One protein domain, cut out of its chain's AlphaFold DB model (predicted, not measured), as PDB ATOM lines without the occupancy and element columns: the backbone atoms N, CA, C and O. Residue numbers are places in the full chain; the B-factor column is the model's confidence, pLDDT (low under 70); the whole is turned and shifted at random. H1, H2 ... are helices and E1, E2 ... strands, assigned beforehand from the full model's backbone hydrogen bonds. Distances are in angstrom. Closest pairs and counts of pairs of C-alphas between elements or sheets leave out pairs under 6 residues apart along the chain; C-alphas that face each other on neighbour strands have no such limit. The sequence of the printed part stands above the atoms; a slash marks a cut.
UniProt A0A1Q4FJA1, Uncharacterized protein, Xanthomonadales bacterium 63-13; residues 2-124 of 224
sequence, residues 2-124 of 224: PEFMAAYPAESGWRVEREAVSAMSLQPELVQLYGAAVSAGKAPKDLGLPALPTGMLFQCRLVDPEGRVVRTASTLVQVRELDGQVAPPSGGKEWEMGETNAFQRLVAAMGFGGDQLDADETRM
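This is residues 2 to 124 of the 224 residues of an uncharacterized protein of Xanthomonadales bacterium 63-13 (UniProt A0A1Q4FJA1). A twisted sheet of three strands forms a wall, with the long helix H5 packed slantwise over one of its faces, and the domain is drawn out lengthwise by an arm of the helices H2, H3 and H4 beyond one end of the sheet and by the small helix H1 beyond the other. The last helix, H6, lies off to the side of this body, and its residues 119 to 124 stick out free. The printed part has 123 residues with six named helices and three named strands, in the order H1, E1, H2, H3, H4, E2, E3, H5, H6; the sheet runs E1, E2, E3, all antiparallel, and the class is mixed, helices and strands. The whole is loose, with a radius of gyration of the C-alphas of 18.9 A, and elongated, spanning 62 by 35 by 26 A.

The inner strand of the sheet is E2, residues 56 to 63, and the edge strands are E1, residues 15 to 22, and E3, residues 69 to 77. E1 and E2 are antiparallel at 160 degrees between their directions, with N 17 and O 61 at 2.9 A and N 57 and O 21 at 2.8 A, both within hydrogen-bond range. E2 and E3 form a hairpin, antiparallel at 163 degrees, with N 58 and O 75 at 2.9 A and N 75 and O 58 at 2.8 A, again within range. H5, residues 93 to 109, is on the sheet at a height of 7.3 A over it, an arrangement of two layers, helix on one face of a sheet. It lies over E2 and E3 and runs slantwise to the strands, its line at 36 degrees to that of E2 on the local plane. Its closest C-alphas to E3 are those of Ala 102 and Ser 74, 4.7 A apart, and to E2 those of Gly 98 and Phe 58, 5.6 A apart. H2, residues 23 to 26, only grazes the sheet; the C-alphas of Ala 23 and Met 56 are 5.3 A apart, the closest of H2 and E2. H3, residues 28 to 39, is close to H2 but not clearly touching, the closest C-alphas being those of Met 24 and Val 31, 7.0 A apart. H3 and H4, residues 44 to 47, touch only at the corner by their link, with residues 34 to 38 of H3 alone; the C-alphas of Ala 37 and Pro 44 are the closest, 5.7 A apart. H1, residues 2 to 7, is not on the sheet and touches no helix. H6, residues 116 to 124, is apart from H5, but only just, at 8.1 A. In H1, H3 and H5 every O i to N i+4 pair is within hydrogen-bond range, in H6 4 of 5 are, and H2 and H4 are too short for such a pair.

E1 measures 23.5 A from first to last C-alpha, E2 21.9 A and E3 22.7 A; C-alpha 15, where E1 begins, is at (-20.428, -35.186, 64.904). H5 is 23.9 A long, from C-alpha 93 at (-27.290, -17.016, 49.689) to C-alpha 109. H3 measures 16.4 A, H6 12.8 A, H1 8.8 A, H2 5.6 A and H4 5.3 A. H6 ends at C-alpha 124, at (-43.109, -22.344, 51.565).

The two C-alphas farthest apart are those of Pro 2 and Gly 41, 62.2 A. The printed part, residues 2 to 124, has no cut. The one long link is E3 to H5, residues 78 to 92. The mean pLDDT of the printed part is 79.9; residues 2 to 5, 79 to 92 and 112 to 124 are under 70, and the mean over H6 is 46.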
ATOM      1  N   PRO A   2     -32.423 -31.671  78.286       62.41
ATOM      2  CA  PRO A   2     -31.775 -32.744  79.057       62.41
ATOM      3  C   PRO A   2     -31.762 -34.104  78.339       62.41
ATOM      4  O   PRO A   2     -30.723 -34.746  78.259       62.41
ATOM      5  N   GLU A   3     -32.884 -34.489  77.728       68.44
ATOM      6  CA  GLU A   3     -33.025 -35.751  76.981       68.44
ATOM      7  C   GLU A   3     -32.108 -35.831  75.751       68.44
ATOM      8  O   GLU A   3     -31.563 -36.890  75.459       68.44
ATOM      9  N   PHE A   4     -31.860 -34.707  75.068       69.56
ATOM     10  CA  PHE A   4     -30.910 -34.663  73.953       69.56
ATOM     11  C   PHE A   4     -29.470 -34.855  74.430       69.56
ATOM     12  O   PHE A   4     -28.739 -35.629  73.832       69.56
ATOM     13  N   MET A   5     -29.064 -34.191  75.517       68.94
ATOM     14  CA  MET A   5     -27.717 -34.374  76.076       68.94
ATOM     15  C   MET A   5     -27.513 -35.780  76.660       68.94
ATOM     16  O   MET A   5     -26.380 -36.247  76.710       68.94
ATOM     17  N   ALA A   6     -28.590 -36.466  77.054       74.12
ATOM     18  CA  ALA A   6     -28.560 -37.879  77.424       74.12
ATOM     19  C   ALA A   6     -28.450 -38.814  76.200       74.12
ATOM     20  O   ALA A   6     -27.725 -39.802  76.258       74.12
ATOM     21  N   ALA A   7     -29.141 -38.508  75.096       76.50
ATOM     22  CA  ALA A   7     -29.102 -39.303  73.864       76.50
ATOM     23  C   ALA A   7     -27.828 -39.080  73.024       76.50
ATOM     24  O   ALA A   7     -27.337 -40.010  72.387       76.50
ATOM     25  N   TYR A   8     -27.282 -37.862  73.043       80.88
ATOM     26  CA  TYR A   8     -26.124 -37.431  72.257       80.88
ATOM     27  C   TYR A   8     -25.163 -36.596  73.130       80.88
ATOM     28  O   TYR A   8     -25.118 -35.365  73.013       80.88
ATOM     29  N   PRO A   9     -24.400 -37.223  74.048       79.12
ATOM     30  CA  PRO A   9     -23.513 -36.489  74.942       79.12
ATOM     31  C   PRO A   9     -22.351 -35.856  74.167       79.12
ATOM     32  O   PRO A   9     -21.703 -36.513  73.348       79.12
ATOM     33  N   ALA A  10     -22.052 -34.586  74.452       74.31
ATOM     34  CA  ALA A  10     -21.018 -33.826  73.741       74.31
ATOM     35  C   ALA A  10     -19.611 -34.447  73.861       74.31
ATOM     36  O   ALA A  10     -18.799 -34.326  72.948       74.31
ATOM     37  N   GLU A  11     -19.338 -35.146  74.965       81.38
ATOM     38  CA  GLU A  11     -18.059 -35.818  75.229       81.38
ATOM     39  C   GLU A  11     -17.899 -37.146  74.473       81.38
ATOM     40  O   GLU A  11     -16.788 -37.656  74.363       81.38
ATOM     41  N   SER A  12     -18.980 -37.724  73.933       82.12
ATOM     42  CA  SER A  12     -18.932 -39.065  73.336       82.12
ATOM     43  C   SER A  12     -18.321 -39.109  71.933       82.12
ATOM     44  O   SER A  12     -18.022 -40.200  71.470       82.12
ATOM     45  N   GLY A  13     -18.118 -37.977  71.249       85.69
ATOM     46  CA  GLY A  13     -17.546 -37.945  69.891       85.69
ATOM     47  C   GLY A  13     -18.569 -37.953  68.745       85.69
ATOM     48  O   GLY A  13     -18.202 -38.179  67.593       85.69
ATOM     49  N   TRP A  14     -19.844 -37.676  69.041       90.38
ATOM     50  CA  TRP A  14     -20.862 -37.390  68.026       90.38
ATOM     51  C   TRP A  14     -20.462 -36.194  67.156       90.38
ATOM     52  O   TRP A  14     -19.989 -35.177  67.666       90.38
ATOM     53  N   ARG A  15     -20.710 -36.280  65.846       91.50
ATOM     54  CA  ARG A  15     -20.428 -35.186  64.904       91.50
ATOM     55  C   ARG A  15     -21.520 -35.017  63.856       91.50
ATOM     56  O   ARG A  15     -22.247 -35.955  63.534       91.50
ATOM     57  N   VAL A  16     -21.597 -33.811  63.297       92.12
ATOM     58  CA  VAL A  16     -22.443 -33.503  62.141       92.12
ATOM     59  C   VAL A  16     -21.556 -33.325  60.919       92.12
ATOM     60  O   VAL A  16     -20.737 -32.409  60.873       92.12
ATOM     61  N   GLU A  17     -21.742 -34.187  59.928       94.88
ATOM     62  CA  GLU A  17     -21.117 -34.068  58.611       94.88
ATOM     63  C   GLU A  17     -22.072 -33.343  57.657       94.88
ATOM     64  O   GLU A  17     -23.291 -33.540  57.714       94.88
ATOM     65  N   ARG A  18     -21.523 -32.485  56.793       93.25
ATOM     66  CA  ARG A  18     -22.269 -31.743  55.769       93.25
ATOM     67  C   ARG A  18     -21.661 -32.022  54.405       93.25
ATOM     68  O   ARG A  18     -20.443 -32.026  54.267       93.25
ATOM     69  N   GLU A  19     -22.515 -32.250  53.421       93.00
ATOM     70  CA  GLU A  19     -22.132 -32.572  52.049       93.00
ATOM     71  C   GLU A  19     -23.070 -31.837  51.083       93.00
ATOM     72  O   GLU A  19     -24.256 -31.673  51.370       93.00
ATOM     73  N   ALA A  20     -22.550 -31.391  49.940       90.06
ATOM     74  CA  ALA A  20     -23.339 -30.777  48.879       90.06
ATOM     75  C   ALA A  20     -22.982 -31.440  47.545       90.06
ATOM     76  O   ALA A  20     -21.829 -31.393  47.115       90.06
ATOM     77  N   VAL A  21     -23.966 -32.059  46.893       89.56
ATOM     78  CA  VAL A  21     -23.789 -32.799  45.634       89.56
ATOM     79  C   VAL A  21     -24.711 -32.255  44.546       89.56
ATOM     80  O   VAL A  21     -25.809 -31.779  44.829       89.56
ATOM     81  N   SER A  22     -24.283 -32.329  43.285       88.50
ATOM     82  CA  SER A  22     -25.162 -32.021  42.149       88.50
ATOM     83  C   SER A  22     -26.341 -32.994  42.117       88.50
ATOM     84  O   SER A  22     -26.157 -34.195  42.316       88.50
ATOM     85  N   ALA A  23     -27.545 -32.503  41.815       88.12
ATOM     86  CA  ALA A  23     -28.729 -33.351  41.662       88.12
ATOM     87  C   ALA A  23     -28.555 -34.414  40.555       88.12
ATOM     88  O   ALA A  23     -29.083 -35.518  40.671       88.12
ATOM     89  N   MET A  24     -27.733 -34.133  39.534       89.06
ATOM     90  CA  MET A  24     -27.367 -35.094  38.485       89.06
ATOM     91  C   MET A  24     -26.609 -36.316  39.025       89.06
ATOM     92  O   MET A  24     -26.732 -37.405  38.467       89.06
ATOM     93  N   SER A  25     -25.867 -36.169  40.128       87.75
ATOM     94  CA  SER A  25     -25.140 -37.272  40.772       87.75
ATOM     95  C   SER A  25     -26.070 -38.331  41.378       87.75
ATOM     96  O   SER A  25     -25.617 -39.430  41.680       87.75
ATOM     97  N   LEU A  26     -27.359 -38.013  41.553       86.56
ATOM     98  CA  LEU A  26     -28.383 -38.931  42.061       86.56
ATOM     99  C   LEU A  26     -28.950 -39.857  40.971       86.56
ATOM    100  O   LEU A  26     -29.649 -40.811  41.298       86.56
ATOM    101  N   GLN A  27     -28.688 -39.564  39.691       89.50
ATOM    102  CA  GLN A  27     -29.179 -40.331  38.539       89.50
ATOM    103  C   GLN A  27     -28.056 -40.565  37.505       89.50
ATOM    104  O   GLN A  27     -28.159 -40.123  36.354       89.50
ATOM    105  N   PRO A  28     -26.955 -41.242  37.888       90.25
ATOM    106  CA  PRO A  28     -25.797 -41.432  37.016       90.25
ATOM    107  C   PRO A  28     -26.121 -42.238  35.748       90.25
ATOM    108  O   PRO A  28     -25.464 -42.049  34.724       90.25
ATOM    109  N   GLU A  29     -27.130 -43.112  35.768       93.50
ATOM    110  CA  GLU A  29     -27.607 -43.843  34.589       93.50
ATOM    111  C   GLU A  29     -28.298 -42.907  33.589       93.50
ATOM    112  O   GLU A  29     -28.058 -43.011  32.387       93.50
ATOM    113  N   LEU A  30     -29.105 -41.946  34.061       91.75
ATOM    114  CA  LEU A  30     -29.761 -40.975  33.180       91.75
ATOM    115  C   LEU A  30     -28.730 -40.063  32.505       91.75
ATOM    116  O   LEU A  30     -28.827 -39.808  31.306       91.75
ATOM    117  N   VAL A  31     -27.698 -39.637  33.242       91.81
ATOM    118  CA  VAL A  31     -26.569 -38.873  32.684       91.81
ATOM    119  C   VAL A  31     -25.843 -39.675  31.591       91.81
ATOM    120  O   VAL A  31     -25.517 -39.121  30.541       91.81
ATOM    121  N   GLN A  32     -25.647 -40.985  31.783       94.44
ATOM    122  CA  GLN A  32     -25.068 -41.867  30.761       94.44
ATOM    123  C   GLN A  32     -25.969 -42.009  29.525       94.44
ATOM    124  O   GLN A  32     -25.473 -41.914  28.402       94.44
ATOM    125  N   LEU A  33     -27.285 -42.177  29.704       94.50
ATOM    126  CA  LEU A  33     -28.250 -42.238  28.597       94.50
ATOM    127  C   LEU A  33     -28.283 -40.930  27.794       94.50
ATOM    128  O   LEU A  33     -28.295 -40.966  26.563       94.50
ATOM    129  N   TYR A  34     -28.210 -39.779  28.467       94.75
ATOM    130  CA  TYR A  34     -28.045 -38.472  27.826       94.75
ATOM    131  C   TYR A  34     -26.734 -38.380  27.036       94.75
ATOM    132  O   TYR A  34     -26.743 -37.946  25.883       94.75
ATOM    133  N   GLY A  35     -25.616 -38.834  27.612       94.31
ATOM    134  CA  GLY A  35     -24.331 -38.890  26.912       94.31
ATOM    135  C   GLY A  35     -24.399 -39.751  25.645       94.31
ATOM    136  O   GLY A  35     -23.926 -39.332  24.586       94.31
ATOM    137  N   ALA A  36     -25.051 -40.914  25.717       95.50
ATOM    138  CA  ALA A  36     -25.253 -41.807  24.577       95.50
ATOM    139  C   ALA A  36     -26.160 -41.188  23.496       95.50
ATOM    140  O   ALA A  36     -25.836 -41.267  22.311       95.50
ATOM    141  N   ALA A  37     -27.254 -40.526  23.890       93.81
ATOM    142  CA  ALA A  37     -28.163 -39.823  22.983       93.81
ATOM    143  C   ALA A  37     -27.444 -38.732  22.173       93.81
ATOM    144  O   ALA A  37     -27.508 -38.726  20.941       93.81
ATOM    145  N   VAL A  38     -26.695 -37.868  22.868       93.56
ATOM    146  CA  VAL A  38     -25.900 -36.792  22.258       93.56
ATOM    147  C   VAL A  38     -24.812 -37.364  21.346       93.56
ATOM    148  O   VAL A  38     -24.643 -36.889  20.225       93.56
ATOM    149  N   SER A  39     -24.130 -38.433  21.772       95.81
ATOM    150  CA  SER A  39     -23.108 -39.118  20.961       95.81
ATOM    151  C   SER A  39     -23.681 -39.750  19.688       95.81
ATOM    152  O   SER A  39     -22.996 -39.830  18.672       95.81
ATOM    153  N   ALA A  40     -24.950 -40.166  19.722       94.25
ATOM    154  CA  ALA A  40     -25.692 -40.681  18.574       94.25
ATOM    155  C   ALA A  40     -26.332 -39.580  17.700       94.25
ATOM    156  O   ALA A  40     -27.058 -39.904  16.758       94.25
ATOM    157  N   GLY A  41     -26.105 -38.295  18.005       94.69
ATOM    158  CA  GLY A  41     -26.663 -37.164  17.259       94.69
ATOM    159  C   GLY A  41     -28.179 -36.990  17.404       94.69
ATOM    160  O   GLY A  41     -28.797 -36.359  16.548       94.69
ATOM    161  N   LYS A  42     -28.792 -37.559  18.451       95.06
ATOM    162  CA  LYS A  42     -30.238 -37.481  18.714       95.06
ATOM    163  C   LYS A  42     -30.527 -36.551  19.885       95.06
ATOM    164  O   LYS A  42     -29.787 -36.552  20.870       95.06
ATOM    165  N   ALA A  43     -31.628 -35.801  19.830       91.88
ATOM    166  CA  ALA A  43     -32.067 -35.067  21.010       91.88
ATOM    167  C   ALA A  43     -32.600 -36.066  22.061       91.88
ATOM    168  O   ALA A  43     -33.363 -36.966  21.707       91.88
ATOM    169  N   PRO A  44     -32.266 -35.913  23.357       91.50
ATOM    170  CA  PRO A  44     -32.781 -36.783  24.419       91.50
ATOM    171  C   PRO A  44     -34.315 -36.882  24.456       91.50
ATOM    172  O   PRO A  44     -34.857 -37.956  24.712       91.50
ATOM    173  N   LYS A  45     -35.015 -35.789  24.114       92.38
ATOM    174  CA  LYS A  45     -36.483 -35.745  24.012       92.38
ATOM    175  C   LYS A  45     -37.036 -36.687  22.935       92.38
ATOM    176  O   LYS A  45     -38.031 -37.357  23.184       92.38
ATOM    177  N   ASP A  46     -36.360 -36.808  21.793       93.12
ATOM    178  CA  ASP A  46     -36.769 -37.688  20.683       93.12
ATOM    179  C   ASP A  46     -36.613 -39.180  21.031       93.12
ATOM    180  O   ASP A  46     -37.144 -40.051  20.343       93.12
ATOM    181  N   LEU A  47     -35.860 -39.479  22.094       91.88
ATOM    182  CA  LEU A  47     -35.684 -40.814  22.664       91.88
ATOM    183  C   LEU A  47     -36.591 -41.070  23.879       91.88
ATOM    184  O   LEU A  47     -36.475 -42.124  24.499       91.88
ATOM    185  N   GLY A  48     -37.467 -40.124  24.234       92.94
ATOM    186  CA  GLY A  48     -38.327 -40.222  25.415       92.94
ATOM    187  C   GLY A  48     -37.573 -40.157  26.747       92.94
ATOM    188  O   GLY A  48     -38.089 -40.636  27.753       92.94
ATOM    189  N   LEU A  49     -36.352 -39.603  26.778       91.69
ATOM    190  CA  LEU A  49     -35.604 -39.463  28.029       91.69
ATOM    191  C   LEU A  49     -36.203 -38.338  28.898       91.69
ATOM    192  O   LEU A  49     -36.450 -37.242  28.378       91.69
ATOM    193  N   PRO A  50     -36.410 -38.570  30.211       91.25
ATOM    194  CA  PRO A  50     -36.894 -37.548  31.136       91.25
ATOM    195  C   PRO A  50     -35.841 -36.455  31.339       91.25
ATOM    196  O   PRO A  50     -34.644 -36.711  31.216       91.25
ATOM    197  N   ALA A  51     -36.277 -35.241  31.681       87.69
ATOM    198  CA  ALA A  51     -35.371 -34.119  31.914       87.69
ATOM    199  C   ALA A  51     -34.328 -34.434  33.006       87.69
ATOM    200  O   ALA A  51     -34.657 -35.003  34.047       87.69
ATOM    201  N   LEU A  52     -33.074 -34.026  32.781       87.25
ATOM    202  CA  LEU A  52     -32.016 -34.159  33.785       87.25
ATOM    203  C   LEU A  52     -32.362 -33.347  35.047       87.25
ATOM    204  O   LEU A  52     -32.776 -32.192  34.924       87.25
ATOM    205  N   PRO A  53     -32.151 -33.903  36.253       85.69
ATOM    206  CA  PRO A  53     -32.451 -33.202  37.493       85.69
ATOM    207  C   PRO A  53     -31.478 -32.038  37.705       85.69
ATOM    208  O   PRO A  53     -30.258 -32.212  37.742       85.69
ATOM    209  N   THR A  54     -32.031 -30.839  37.878       84.44
ATOM    210  CA  THR A  54     -31.285 -29.605  38.145       84.44
ATOM    211  C   THR A  54     -31.163 -29.324  39.644       84.44
ATOM    212  O   THR A  54     -31.999 -29.746  40.447       84.44
ATOM    213  N   GLY A  55     -30.134 -28.561  40.021       85.62
ATOM    214  CA  GLY A  55     -29.936 -28.067  41.385       85.62
ATOM    215  C   GLY A  55     -28.832 -28.768  42.178       85.62
ATOM    216  O   GLY A  55     -28.091 -29.609  41.669       85.62
ATOM    217  N   MET A  56     -28.730 -28.386  43.451       87.31
ATOM    218  CA  MET A  56     -27.778 -28.914  44.431       87.31
ATOM    219  C   MET A  56     -28.538 -29.567  45.587       87.31
ATOM    220  O   MET A  56     -29.408 -28.938  46.193       87.31
ATOM    221  N   LEU A  57     -28.205 -30.816  45.908       90.06
ATOM    222  CA  LEU A  57     -28.664 -31.497  47.114       90.06
ATOM    223  C   LEU A  57     -27.676 -31.221  48.250       90.06
ATOM    224  O   LEU A  57     -26.533 -31.671  48.213       90.06
ATOM    225  N   PHE A  58     -28.144 -30.524  49.278       92.50
ATOM    226  CA  PHE A  58     -27.440 -30.349  50.543       92.50
ATOM    227  C   PHE A  58     -27.867 -31.456  51.499       92.50
ATOM    228  O   PHE A  58     -29.064 -31.688  51.678       92.50
ATOM    229  N   GLN A  59     -26.912 -32.134  52.124       93.62
ATOM    230  CA  GLN A  59     -27.141 -33.238  53.048       93.62
ATOM    231  C   GLN A  59     -26.421 -32.972  54.372       93.62
ATOM    232  O   GLN A  59     -25.257 -32.577  54.398       93.62
ATOM    233  N   CYS A  60     -27.113 -33.211  55.481       94.75
ATOM    234  CA  CYS A  60     -26.552 -33.200  56.827       94.75
ATOM    235  C   CYS A  60     -26.717 -34.594  57.440       94.75
ATOM    236  O   CYS A  60     -27.818 -35.150  57.443       94.75
ATOM    237  N   ARG A  61     -25.628 -35.166  57.957       94.12
ATOM    238  CA  ARG A  61     -25.599 -36.493  58.586       94.12
ATOM    239  C   ARG A  61     -25.175 -36.361  60.043       94.12
ATOM    240  O   ARG A  61     -24.169 -35.719  60.328       94.12
ATOM    241  N   LEU A  62     -25.915 -36.987  60.952       93.31
ATOM    242  CA  LEU A  62     -25.445 -37.229  62.314       93.31
ATOM    243  C   LEU A  62     -24.665 -38.540  62.319       93.31
ATOM    244  O   LEU A  62     -25.214 -39.585  61.952       93.31
ATOM    245  N   VAL A  63     -23.413 -38.474  62.756       93.69
ATOM    246  CA  VAL A  63     -22.504 -39.616  62.798       93.69
ATOM    247  C   VAL A  63     -22.084 -39.889  64.235       93.69
ATOM    248  O   VAL A  63     -21.751 -38.964  64.983       93.69
ATOM    249  N   ASP A  64     -22.145 -41.161  64.612       91.75
ATOM    250  CA  ASP A  64     -21.808 -41.639  65.948       91.75
ATOM    251  C   ASP A  64     -20.285 -41.812  66.149       91.75
ATOM    252  O   ASP A  64     -19.503 -41.623  65.202       91.75
ATOM    253  N   PRO A  65     -19.837 -42.132  67.378       92.94
ATOM    254  CA  PRO A  65     -18.414 -42.251  67.701       92.94
ATOM    255  C   PRO A  65     -17.713 -43.384  66.945       92.94
ATOM    256  O   PRO A  65     -16.525 -43.284  66.641       92.94
ATOM    257  N   GLU A  66     -18.453 -44.432  66.571       93.19
ATOM    258  CA  GLU A  66     -17.962 -45.537  65.743       93.19
ATOM    259  C   GLU A  66     -17.930 -45.194  64.238       93.19
ATOM    260  O   GLU A  66     -17.506 -46.013  63.422       93.19
ATOM    261  N   GLY A  67     -18.356 -43.985  63.848       90.06
ATOM    262  CA  GLY A  67     -18.350 -43.514  62.464       90.06
ATOM    263  C   GLY A  67     -19.580 -43.913  61.646       90.06
ATOM    264  O   GLY A  67     -19.567 -43.742  60.427       90.06
ATOM    265  N   ARG A  68     -20.645 -44.424  62.273       92.38
ATOM    266  CA  ARG A  68     -21.875 -44.855  61.591       92.38
ATOM    267  C   ARG A  68     -22.873 -43.701  61.506       92.38
ATOM    268  O   ARG A  68     -23.063 -42.943  62.455       92.38
ATOM    269  N   VAL A  69     -23.552 -43.579  60.366       92.00
ATOM    270  CA  VAL A  69     -24.597 -42.565  60.156       92.00
ATOM    271  C   VAL A  69     -25.883 -43.005  60.860       92.00
ATOM    272  O   VAL A  69     -26.483 -44.009  60.484       92.00
ATOM    273  N   VAL A  70     -26.325 -42.241  61.862       90.38
ATOM    274  CA  VAL A  70     -27.517 -42.546  62.681       90.38
ATOM    275  C   VAL A  70     -28.754 -41.781  62.203       90.38
ATOM    276  O   VAL A  70     -29.883 -42.275  62.300       90.38
ATOM    277  N   ARG A  71     -28.559 -40.573  61.661       89.62
ATOM    278  CA  ARG A  71     -29.606 -39.763  61.020       89.62
ATOM    279  C   ARG A  71     -29.055 -39.043  59.798       89.62
ATOM    280  O   ARG A  71     -27.882 -38.689  59.746       89.62
ATOM    281  N   THR A  72     -29.931 -38.810  58.831       90.81
ATOM    282  CA  THR A  72     -29.684 -38.007  57.632       90.81
ATOM    283  C   THR A  72     -30.867 -37.071  57.437       90.81
ATOM    284  O   THR A  72     -32.007 -37.484  57.631       90.81
ATOM    285  N   ALA A  73     -30.596 -35.843  57.011       90.44
ATOM    286  CA  ALA A  73     -31.586 -34.937  56.449       90.44
ATOM    287  C   ALA A  73     -31.012 -34.239  55.213       90.44
ATOM    288  O   ALA A  73     -29.790 -34.121  55.071       90.44
ATOM    289  N   SER A  74     -31.881 -33.780  54.313       90.31
ATOM    290  CA  SER A  74     -31.455 -33.168  53.056       90.31
ATOM    291  C   SER A  74     -32.399 -32.081  52.542       90.31
ATOM    292  O   SER A  74     -33.588 -32.045  52.865       90.31
ATOM    293  N   THR A  75     -31.854 -31.211  51.696       91.12
ATOM    294  CA  THR A  75     -32.568 -30.130  51.012       91.12
ATOM    295  C   THR A  75     -32.076 -30.033  49.576       91.12
ATOM    296  O   THR A  75     -30.898 -29.777  49.345       91.12
ATOM    297  N   LEU A  76     -32.978 -30.193  48.607       88.50
ATOM    298  CA  LEU A  76     -32.701 -29.839  47.218       88.50
ATOM    299  C   LEU A  76     -32.935 -28.335  47.032       88.50
ATOM    300  O   LEU A  76     -34.047 -27.852  47.255       88.50
ATOM    301  N   VAL A  77     -31.907 -27.608  46.602       86.75
ATOM    302  CA  VAL A  77     -31.999 -26.201  46.199       86.75
ATOM    303  C   VAL A  77     -31.886 -26.125  44.684       86.75
ATOM    304  O   VAL A  77     -30.884 -26.543  44.101       86.75
ATOM    305  N   GLN A  78     -32.915 -25.577  44.038       82.62
ATOM    306  CA  GLN A  78     -32.865 -25.308  42.607       82.62
ATOM    307  C   GLN A  78     -31.926 -24.137  42.329       82.62
ATOM    308  O   GLN A  78     -32.109 -23.035  42.850       82.62
ATOM    309  N   VAL A  79     -30.925 -24.391  41.493       66.62
ATOM    310  CA  VAL A  79     -30.015 -23.365  40.993       66.62
ATOM    311  C   VAL A  79     -30.762 -22.616  39.897       66.62
ATOM    312  O   VAL A  79     -31.141 -23.209  38.890       66.62
ATOM    313  N   ARG A  80     -31.039 -21.327  40.114       61.09
ATOM    314  CA  ARG A  80     -31.728 -20.509  39.112       61.09
ATOM    315  C   ARG A  80     -30.790 -20.247  37.943       61.09
ATOM    316  O   ARG A  80     -29.771 -19.586  38.116       61.09
ATOM    317  N   GLU A  81     -31.183 -20.697  36.760       51.00
ATOM    318  CA  GLU A  81     -30.596 -20.214  35.514       51.00
ATOM    319  C   GLU A  81     -30.835 -18.701  35.412       51.00
ATOM    320  O   GLU A  81     -31.980 -18.243  35.355       51.00
ATOM    321  N   LEU A  82     -29.755 -17.919  35.409       46.91
ATOM    322  CA  LEU A  82     -29.792 -16.528  34.966       46.91
ATOM    323  C   LEU A  82     -29.335 -16.507  33.505       46.91
ATOM    324  O   LEU A  82     -28.246 -16.980  33.188       46.91
ATOM    325  N   ASP A  83     -30.182 -15.969  32.628       43.16
ATOM    326  CA  ASP A  83     -29.892 -15.710  31.211       43.16
ATOM    327  C   ASP A  83     -29.250 -16.891  30.447       43.16
ATOM    328  O   ASP A  83     -28.302 -16.729  29.678       43.16
ATOM    329  N   GLY A  84     -29.783 -18.103  30.644       46.16
ATOM    330  CA  GLY A  84     -29.375 -19.303  29.899       46.16
ATOM    331  C   GLY A  84     -28.007 -19.870  30.284       46.16
ATOM    332  O   GLY A  84     -27.533 -20.806  29.639       46.16
ATOM    333  N   GLN A  85     -27.375 -19.348  31.338       43.69
ATOM    334  CA  GLN A  85     -26.278 -20.029  32.011       43.69
ATOM    335  C   GLN A  85     -26.782 -20.678  33.298       43.69
ATOM    336  O   GLN A  85     -27.420 -20.035  34.138       43.69
ATOM    337  N   VAL A  86     -26.408 -21.945  33.494       49.12
ATOM    338  CA  VAL A  86     -26.392 -22.577  34.818       49.12
ATOM    339  C   VAL A  86     -25.249 -21.935  35.604       49.12
ATOM    340  O   VAL A  86     -24.165 -22.499  35.751       49.12
ATOM    341  N   ALA A  87     -25.468 -20.701  36.058       49.03
ATOM    342  CA  ALA A  87     -24.590 -20.070  37.021       49.03
ATOM    343  C   ALA A  87     -24.611 -20.952  38.280       49.03
ATOM    344  O   ALA A  87     -25.700 -21.179  38.812       49.03
ATOM    345  N   PRO A  88     -23.470 -21.476  38.771       51.25
ATOM    346  CA  PRO A  88     -23.453 -22.125  40.079       51.25
ATOM    347  C   PRO A  88     -24.027 -21.144  41.115       51.25
ATOM    348  O   PRO A  88     -23.850 -19.936  40.932       51.25
ATOM    349  N   PRO A  89     -24.714 -21.630  42.172       53.56
ATOM    350  CA  PRO A  89     -25.435 -20.782  43.124       53.56
ATOM    351  C   PRO A  89     -24.526 -19.640  43.574       53.56
ATOM    352  O   PRO A  89     -23.462 -19.877  44.152       53.56
ATOM    353  N   SER A  90     -24.882 -18.417  43.179       52.09
ATOM    354  CA  SER A  90     -23.899 -17.360  42.952       52.09
ATOM    355  C   SER A  90     -23.428 -16.748  44.268       52.09
ATOM    356  O   SER A  90     -23.959 -15.733  44.706       52.09
ATOM    357  N   GLY A  91     -22.425 -17.384  44.877       54.66
ATOM    358  CA  GLY A  91     -21.644 -16.870  46.000       54.66
ATOM    359  C   GLY A  91     -22.471 -16.459  47.219       54.66
ATOM    360  O   GLY A  91     -22.605 -15.271  47.491       54.66
ATOM    361  N   GLY A  92     -22.967 -17.435  47.985       60.09
ATOM    362  CA  GLY A  92     -23.510 -17.203  49.329       60.09
ATOM    363  C   GLY A  92     -24.935 -17.711  49.501       60.09
ATOM    364  O   GLY A  92     -25.138 -18.826  49.968       60.09
ATOM    365  N   LYS A  93     -25.932 -16.904  49.132       72.31
ATOM    366  CA  LYS A  93     -27.290 -17.016  49.689       72.31
ATOM    367  C   LYS A  93     -27.980 -18.368  49.475       72.31
ATOM    368  O   LYS A  93     -28.512 -18.933  50.426       72.31
ATOM    369  N   GLU A  94     -27.990 -18.901  48.256       75.69
ATOM    370  CA  GLU A  94     -28.610 -20.200  47.957       75.69
ATOM    371  C   GLU A  94     -27.860 -21.368  48.619       75.69
ATOM    372  O   GLU A  94     -28.479 -22.373  48.968       75.69
ATOM    373  N   TRP A  95     -26.546 -21.222  48.825       83.62
ATOM    374  CA  TRP A  95     -25.699 -22.215  49.486       83.62
ATOM    375  C   TRP A  95     -25.915 -22.216  51.002       83.62
ATOM    376  O   TRP A  95     -26.234 -23.252  51.580       83.62
ATOM    377  N   GLU A  96     -25.834 -21.040  51.628       83.88
ATOM    378  CA  GLU A  96     -26.133 -20.824  53.048       83.88
ATOM    379  C   GLU A  96     -27.545 -21.310  53.395       83.88
ATOM    380  O   GLU A  96     -27.736 -21.997  54.398       83.88
ATOM    381  N   MET A  97     -28.534 -21.013  52.543       85.81
ATOM    382  CA  MET A  97     -29.905 -21.508  52.680       85.81
ATOM    383  C   MET A  97     -29.974 -23.038  52.576       85.81
ATOM    384  O   MET A  97     -30.650 -23.673  53.382       85.81
ATOM    385  N   GLY A  98     -29.272 -23.644  51.615       87.31
ATOM    386  CA  GLY A  98     -29.229 -25.095  51.436       87.31
ATOM    387  C   GLY A  98     -28.659 -25.833  52.647       87.31
ATOM    388  O   GLY A  98     -29.306 -26.739  53.179       87.31
ATOM    389  N   GLU A  99     -27.488 -25.404  53.126       89.50
ATOM    390  CA  GLU A  99     -26.856 -25.946  54.333       89.50
ATOM    391  C   GLU A  99     -27.709 -25.713  55.585       89.50
ATOM    392  O   GLU A  99     -27.905 -26.640  56.376       89.50
ATOM    393  N   THR A 100     -28.256 -24.503  55.754       91.06
ATOM    394  CA  THR A 100     -29.096 -24.152  56.909       91.06
ATOM    395  C   THR A 100     -30.354 -25.008  56.953       91.06
ATOM    396  O   THR A 100     -30.643 -25.598  57.992       91.06
ATOM    397  N   ASN A 101     -31.064 -25.155  55.833       89.81
ATOM    398  CA  ASN A 101     -32.287 -25.954  55.765       89.81
ATOM    399  C   ASN A 101     -31.996 -27.446  56.001       89.81
ATOM    400  O   ASN A 101     -32.709 -28.105  56.756       89.81
ATOM    401  N   ALA A 102     -30.929 -27.993  55.400       90.00
ATOM    402  CA  ALA A 102     -30.535 -29.386  55.635       90.00
ATOM    403  C   ALA A 102     -30.153 -29.634  57.109       90.00
ATOM    404  O   ALA A 102     -30.505 -30.670  57.677       90.00
ATOM    405  N   PHE A 103     -29.493 -28.667  57.754       91.19
ATOM    406  CA  PHE A 103     -29.141 -28.747  59.170       91.19
ATOM    407  C   PHE A 103     -30.360 -28.602  60.090       91.19
ATOM    408  O   PHE A 103     -30.512 -29.395  61.015       91.19
ATOM    409  N   GLN A 104     -31.261 -27.653  59.821       90.31
ATOM    410  CA  GLN A 104     -32.513 -27.484  60.568       90.31
ATOM    411  C   GLN A 104     -33.381 -28.746  60.505       90.31
ATOM    412  O   GLN A 104     -33.895 -29.180  61.533       90.31
ATOM    413  N   ARG A 105     -33.464 -29.402  59.341       87.25
ATOM    414  CA  ARG A 105     -34.160 -30.690  59.192       87.25
ATOM    415  C   ARG A 105     -33.484 -31.824  59.961       87.25
ATOM    416  O   ARG A 105     -34.181 -32.654  60.536       87.25
ATOM    417  N   LEU A 106     -32.148 -31.851  60.043       89.88
ATOM    418  CA  LEU A 106     -31.440 -32.812  60.900       89.88
ATOM    419  C   LEU A 106     -31.756 -32.560  62.384       89.88
ATOM    420  O   LEU A 106     -31.994 -33.505  63.128       89.88
ATOM    421  N   VAL A 107     -31.793 -31.293  62.800       88.12
ATOM    422  CA  VAL A 107     -32.145 -30.865  64.162       88.12
ATOM    423  C   VAL A 107     -33.592 -31.256  64.503       88.12
ATOM    424  O   VAL A 107     -33.809 -31.918  65.520       88.12
ATOM    425  N   ALA A 108     -34.555 -31.000  63.614       84.69
ATOM    426  CA  ALA A 108     -35.934 -31.476  63.749       84.69
ATOM    427  C   ALA A 108     -36.013 -33.013  63.861       84.69
ATOM    428  O   ALA A 108     -36.630 -33.533  64.789       84.69
ATOM    429  N   ALA A 109     -35.293 -33.752  63.007       82.94
ATOM    430  CA  ALA A 109     -35.228 -35.219  63.037       82.94
ATOM    431  C   ALA A 109     -34.521 -35.810  64.281       82.94
ATOM    432  O   ALA A 109     -34.645 -37.010  64.549       82.94
ATOM    433  N   MET A 110     -33.794 -34.993  65.054       81.38
ATOM    434  CA  MET A 110     -33.266 -35.338  66.384       81.38
ATOM    435  C   MET A 110     -34.260 -35.041  67.527       81.38
ATOM    436  O   MET A 110     -33.918 -35.255  68.688       81.38
ATOM    437  N   GLY A 111     -35.472 -34.566  67.220       76.25
ATOM    438  CA  GLY A 111     -36.501 -34.188  68.197       76.25
ATOM    439  C   GLY A 111     -36.505 -32.702  68.576       76.25
ATOM    440  O   GLY A 111     -37.215 -32.308  69.497       76.25
ATOM    441  N   PHE A 112     -35.734 -31.856  67.884       69.25
ATOM    442  CA  PHE A 112     -35.733 -30.404  68.083       69.25
ATOM    443  C   PHE A 112     -36.531 -29.684  66.991       69.25
ATOM    444  O   PHE A 112     -35.992 -28.928  66.184       69.25
ATOM    445  N   GLY A 113     -37.836 -29.913  66.989       60.12
ATOM    446  CA  GLY A 113     -38.788 -29.183  66.167       60.12
ATOM    447  C   GLY A 113     -40.142 -29.219  66.850       60.12
ATOM    448  O   GLY A 113     -40.793 -30.253  66.851       60.12
ATOM    449  N   GLY A 114     -40.539 -28.112  67.479       53.41
ATOM    450  CA  GLY A 114     -41.942 -27.928  67.849       53.41
ATOM    451  C   GLY A 114     -42.773 -27.600  66.606       53.41
ATOM    452  O   GLY A 114     -42.210 -27.155  65.602       53.41
ATOM    453  N   ASP A 115     -44.097 -27.731  66.719       49.78
ATOM    454  CA  ASP A 115     -45.120 -27.617  65.655       49.78
ATOM    455  C   ASP A 115     -45.014 -26.386  64.719       49.78
ATOM    456  O   ASP A 115     -45.685 -26.308  63.690       49.78
ATOM    457  N   GLN A 116     -44.192 -25.390  65.061       48.06
ATOM    458  CA  GLN A 116     -43.957 -24.200  64.244       48.06
ATOM    459  C   GLN A 116     -43.048 -24.433  63.027       48.06
ATOM    460  O   GLN A 116     -43.205 -23.710  62.047       48.06
ATOM    461  N   LEU A 117     -42.145 -25.426  63.041       48.94
ATOM    462  CA  LEU A 117     -41.345 -25.735  61.843       48.94
ATOM    463  C   LEU A 117     -42.230 -26.312  60.723       48.94
ATOM    464  O   LEU A 117     -42.180 -25.814  59.600       48.94
ATOM    465  N   ASP A 118     -43.119 -27.257  61.047       49.38
ATOM    466  CA  ASP A 118     -44.094 -27.825  60.101       49.38
ATOM    467  C   ASP A 118     -45.032 -26.749  59.517       49.38
ATOM    468  O   ASP A 118     -45.369 -26.764  58.326       49.38
ATOM    469  N   ALA A 119     -45.447 -25.780  60.344       41.38
ATOM    470  CA  ALA A 119     -46.374 -24.720  59.950       41.38
ATOM    471  C   ALA A 119     -45.783 -23.734  58.921       41.38
ATOM    472  O   ALA A 119     -46.493 -23.321  57.995       41.38
ATOM    473  N   ASP A 120     -44.501 -23.379  59.051       43.50
ATOM    474  CA  ASP A 120     -43.806 -22.527  58.077       43.50
ATOM    475  C   ASP A 120     -43.320 -23.327  56.855       43.50
ATOM    476  O   ASP A 120     -43.420 -22.828  55.728       43.50
ATOM    477  N   GLU A 121     -42.897 -24.593  57.011       50.41
ATOM    478  CA  GLU A 121     -42.538 -25.427  55.855       50.41
ATOM    479  C   GLU A 121     -43.733 -25.639  54.910       50.41
ATOM    480  O   GLU A 121     -43.575 -25.480  53.694       50.41
ATOM    481  N   THR A 122     -44.936 -25.874  55.452       46.41
ATOM    482  CA  THR A 122     -46.181 -26.055  54.676       46.41
ATOM    483  C   THR A 122     -46.532 -24.831  53.816       46.41
ATOM    484  O   THR A 122     -47.118 -24.967  52.741       46.41
ATOM    485  N   ARG A 123     -46.160 -23.617  54.245       44.34
ATOM    486  CA  ARG A 123     -46.437 -22.376  53.496       44.34
ATOM    487  C   ARG A 123     -45.404 -22.054  52.419       44.34
ATOM    488  O   ARG A 123     -45.696 -21.231  51.553       44.34
ATOM    489  N   MET A 124     -44.226 -22.676  52.459       43.19
ATOM    490  CA  MET A 124     -43.109 -22.344  51.565       43.19
ATOM    491  C   MET A 124     -42.750 -23.454  50.561       43.19
ATOM    492  O   MET A 124     -42.150 -23.154  49.531       43.19
TER     493      MET A 124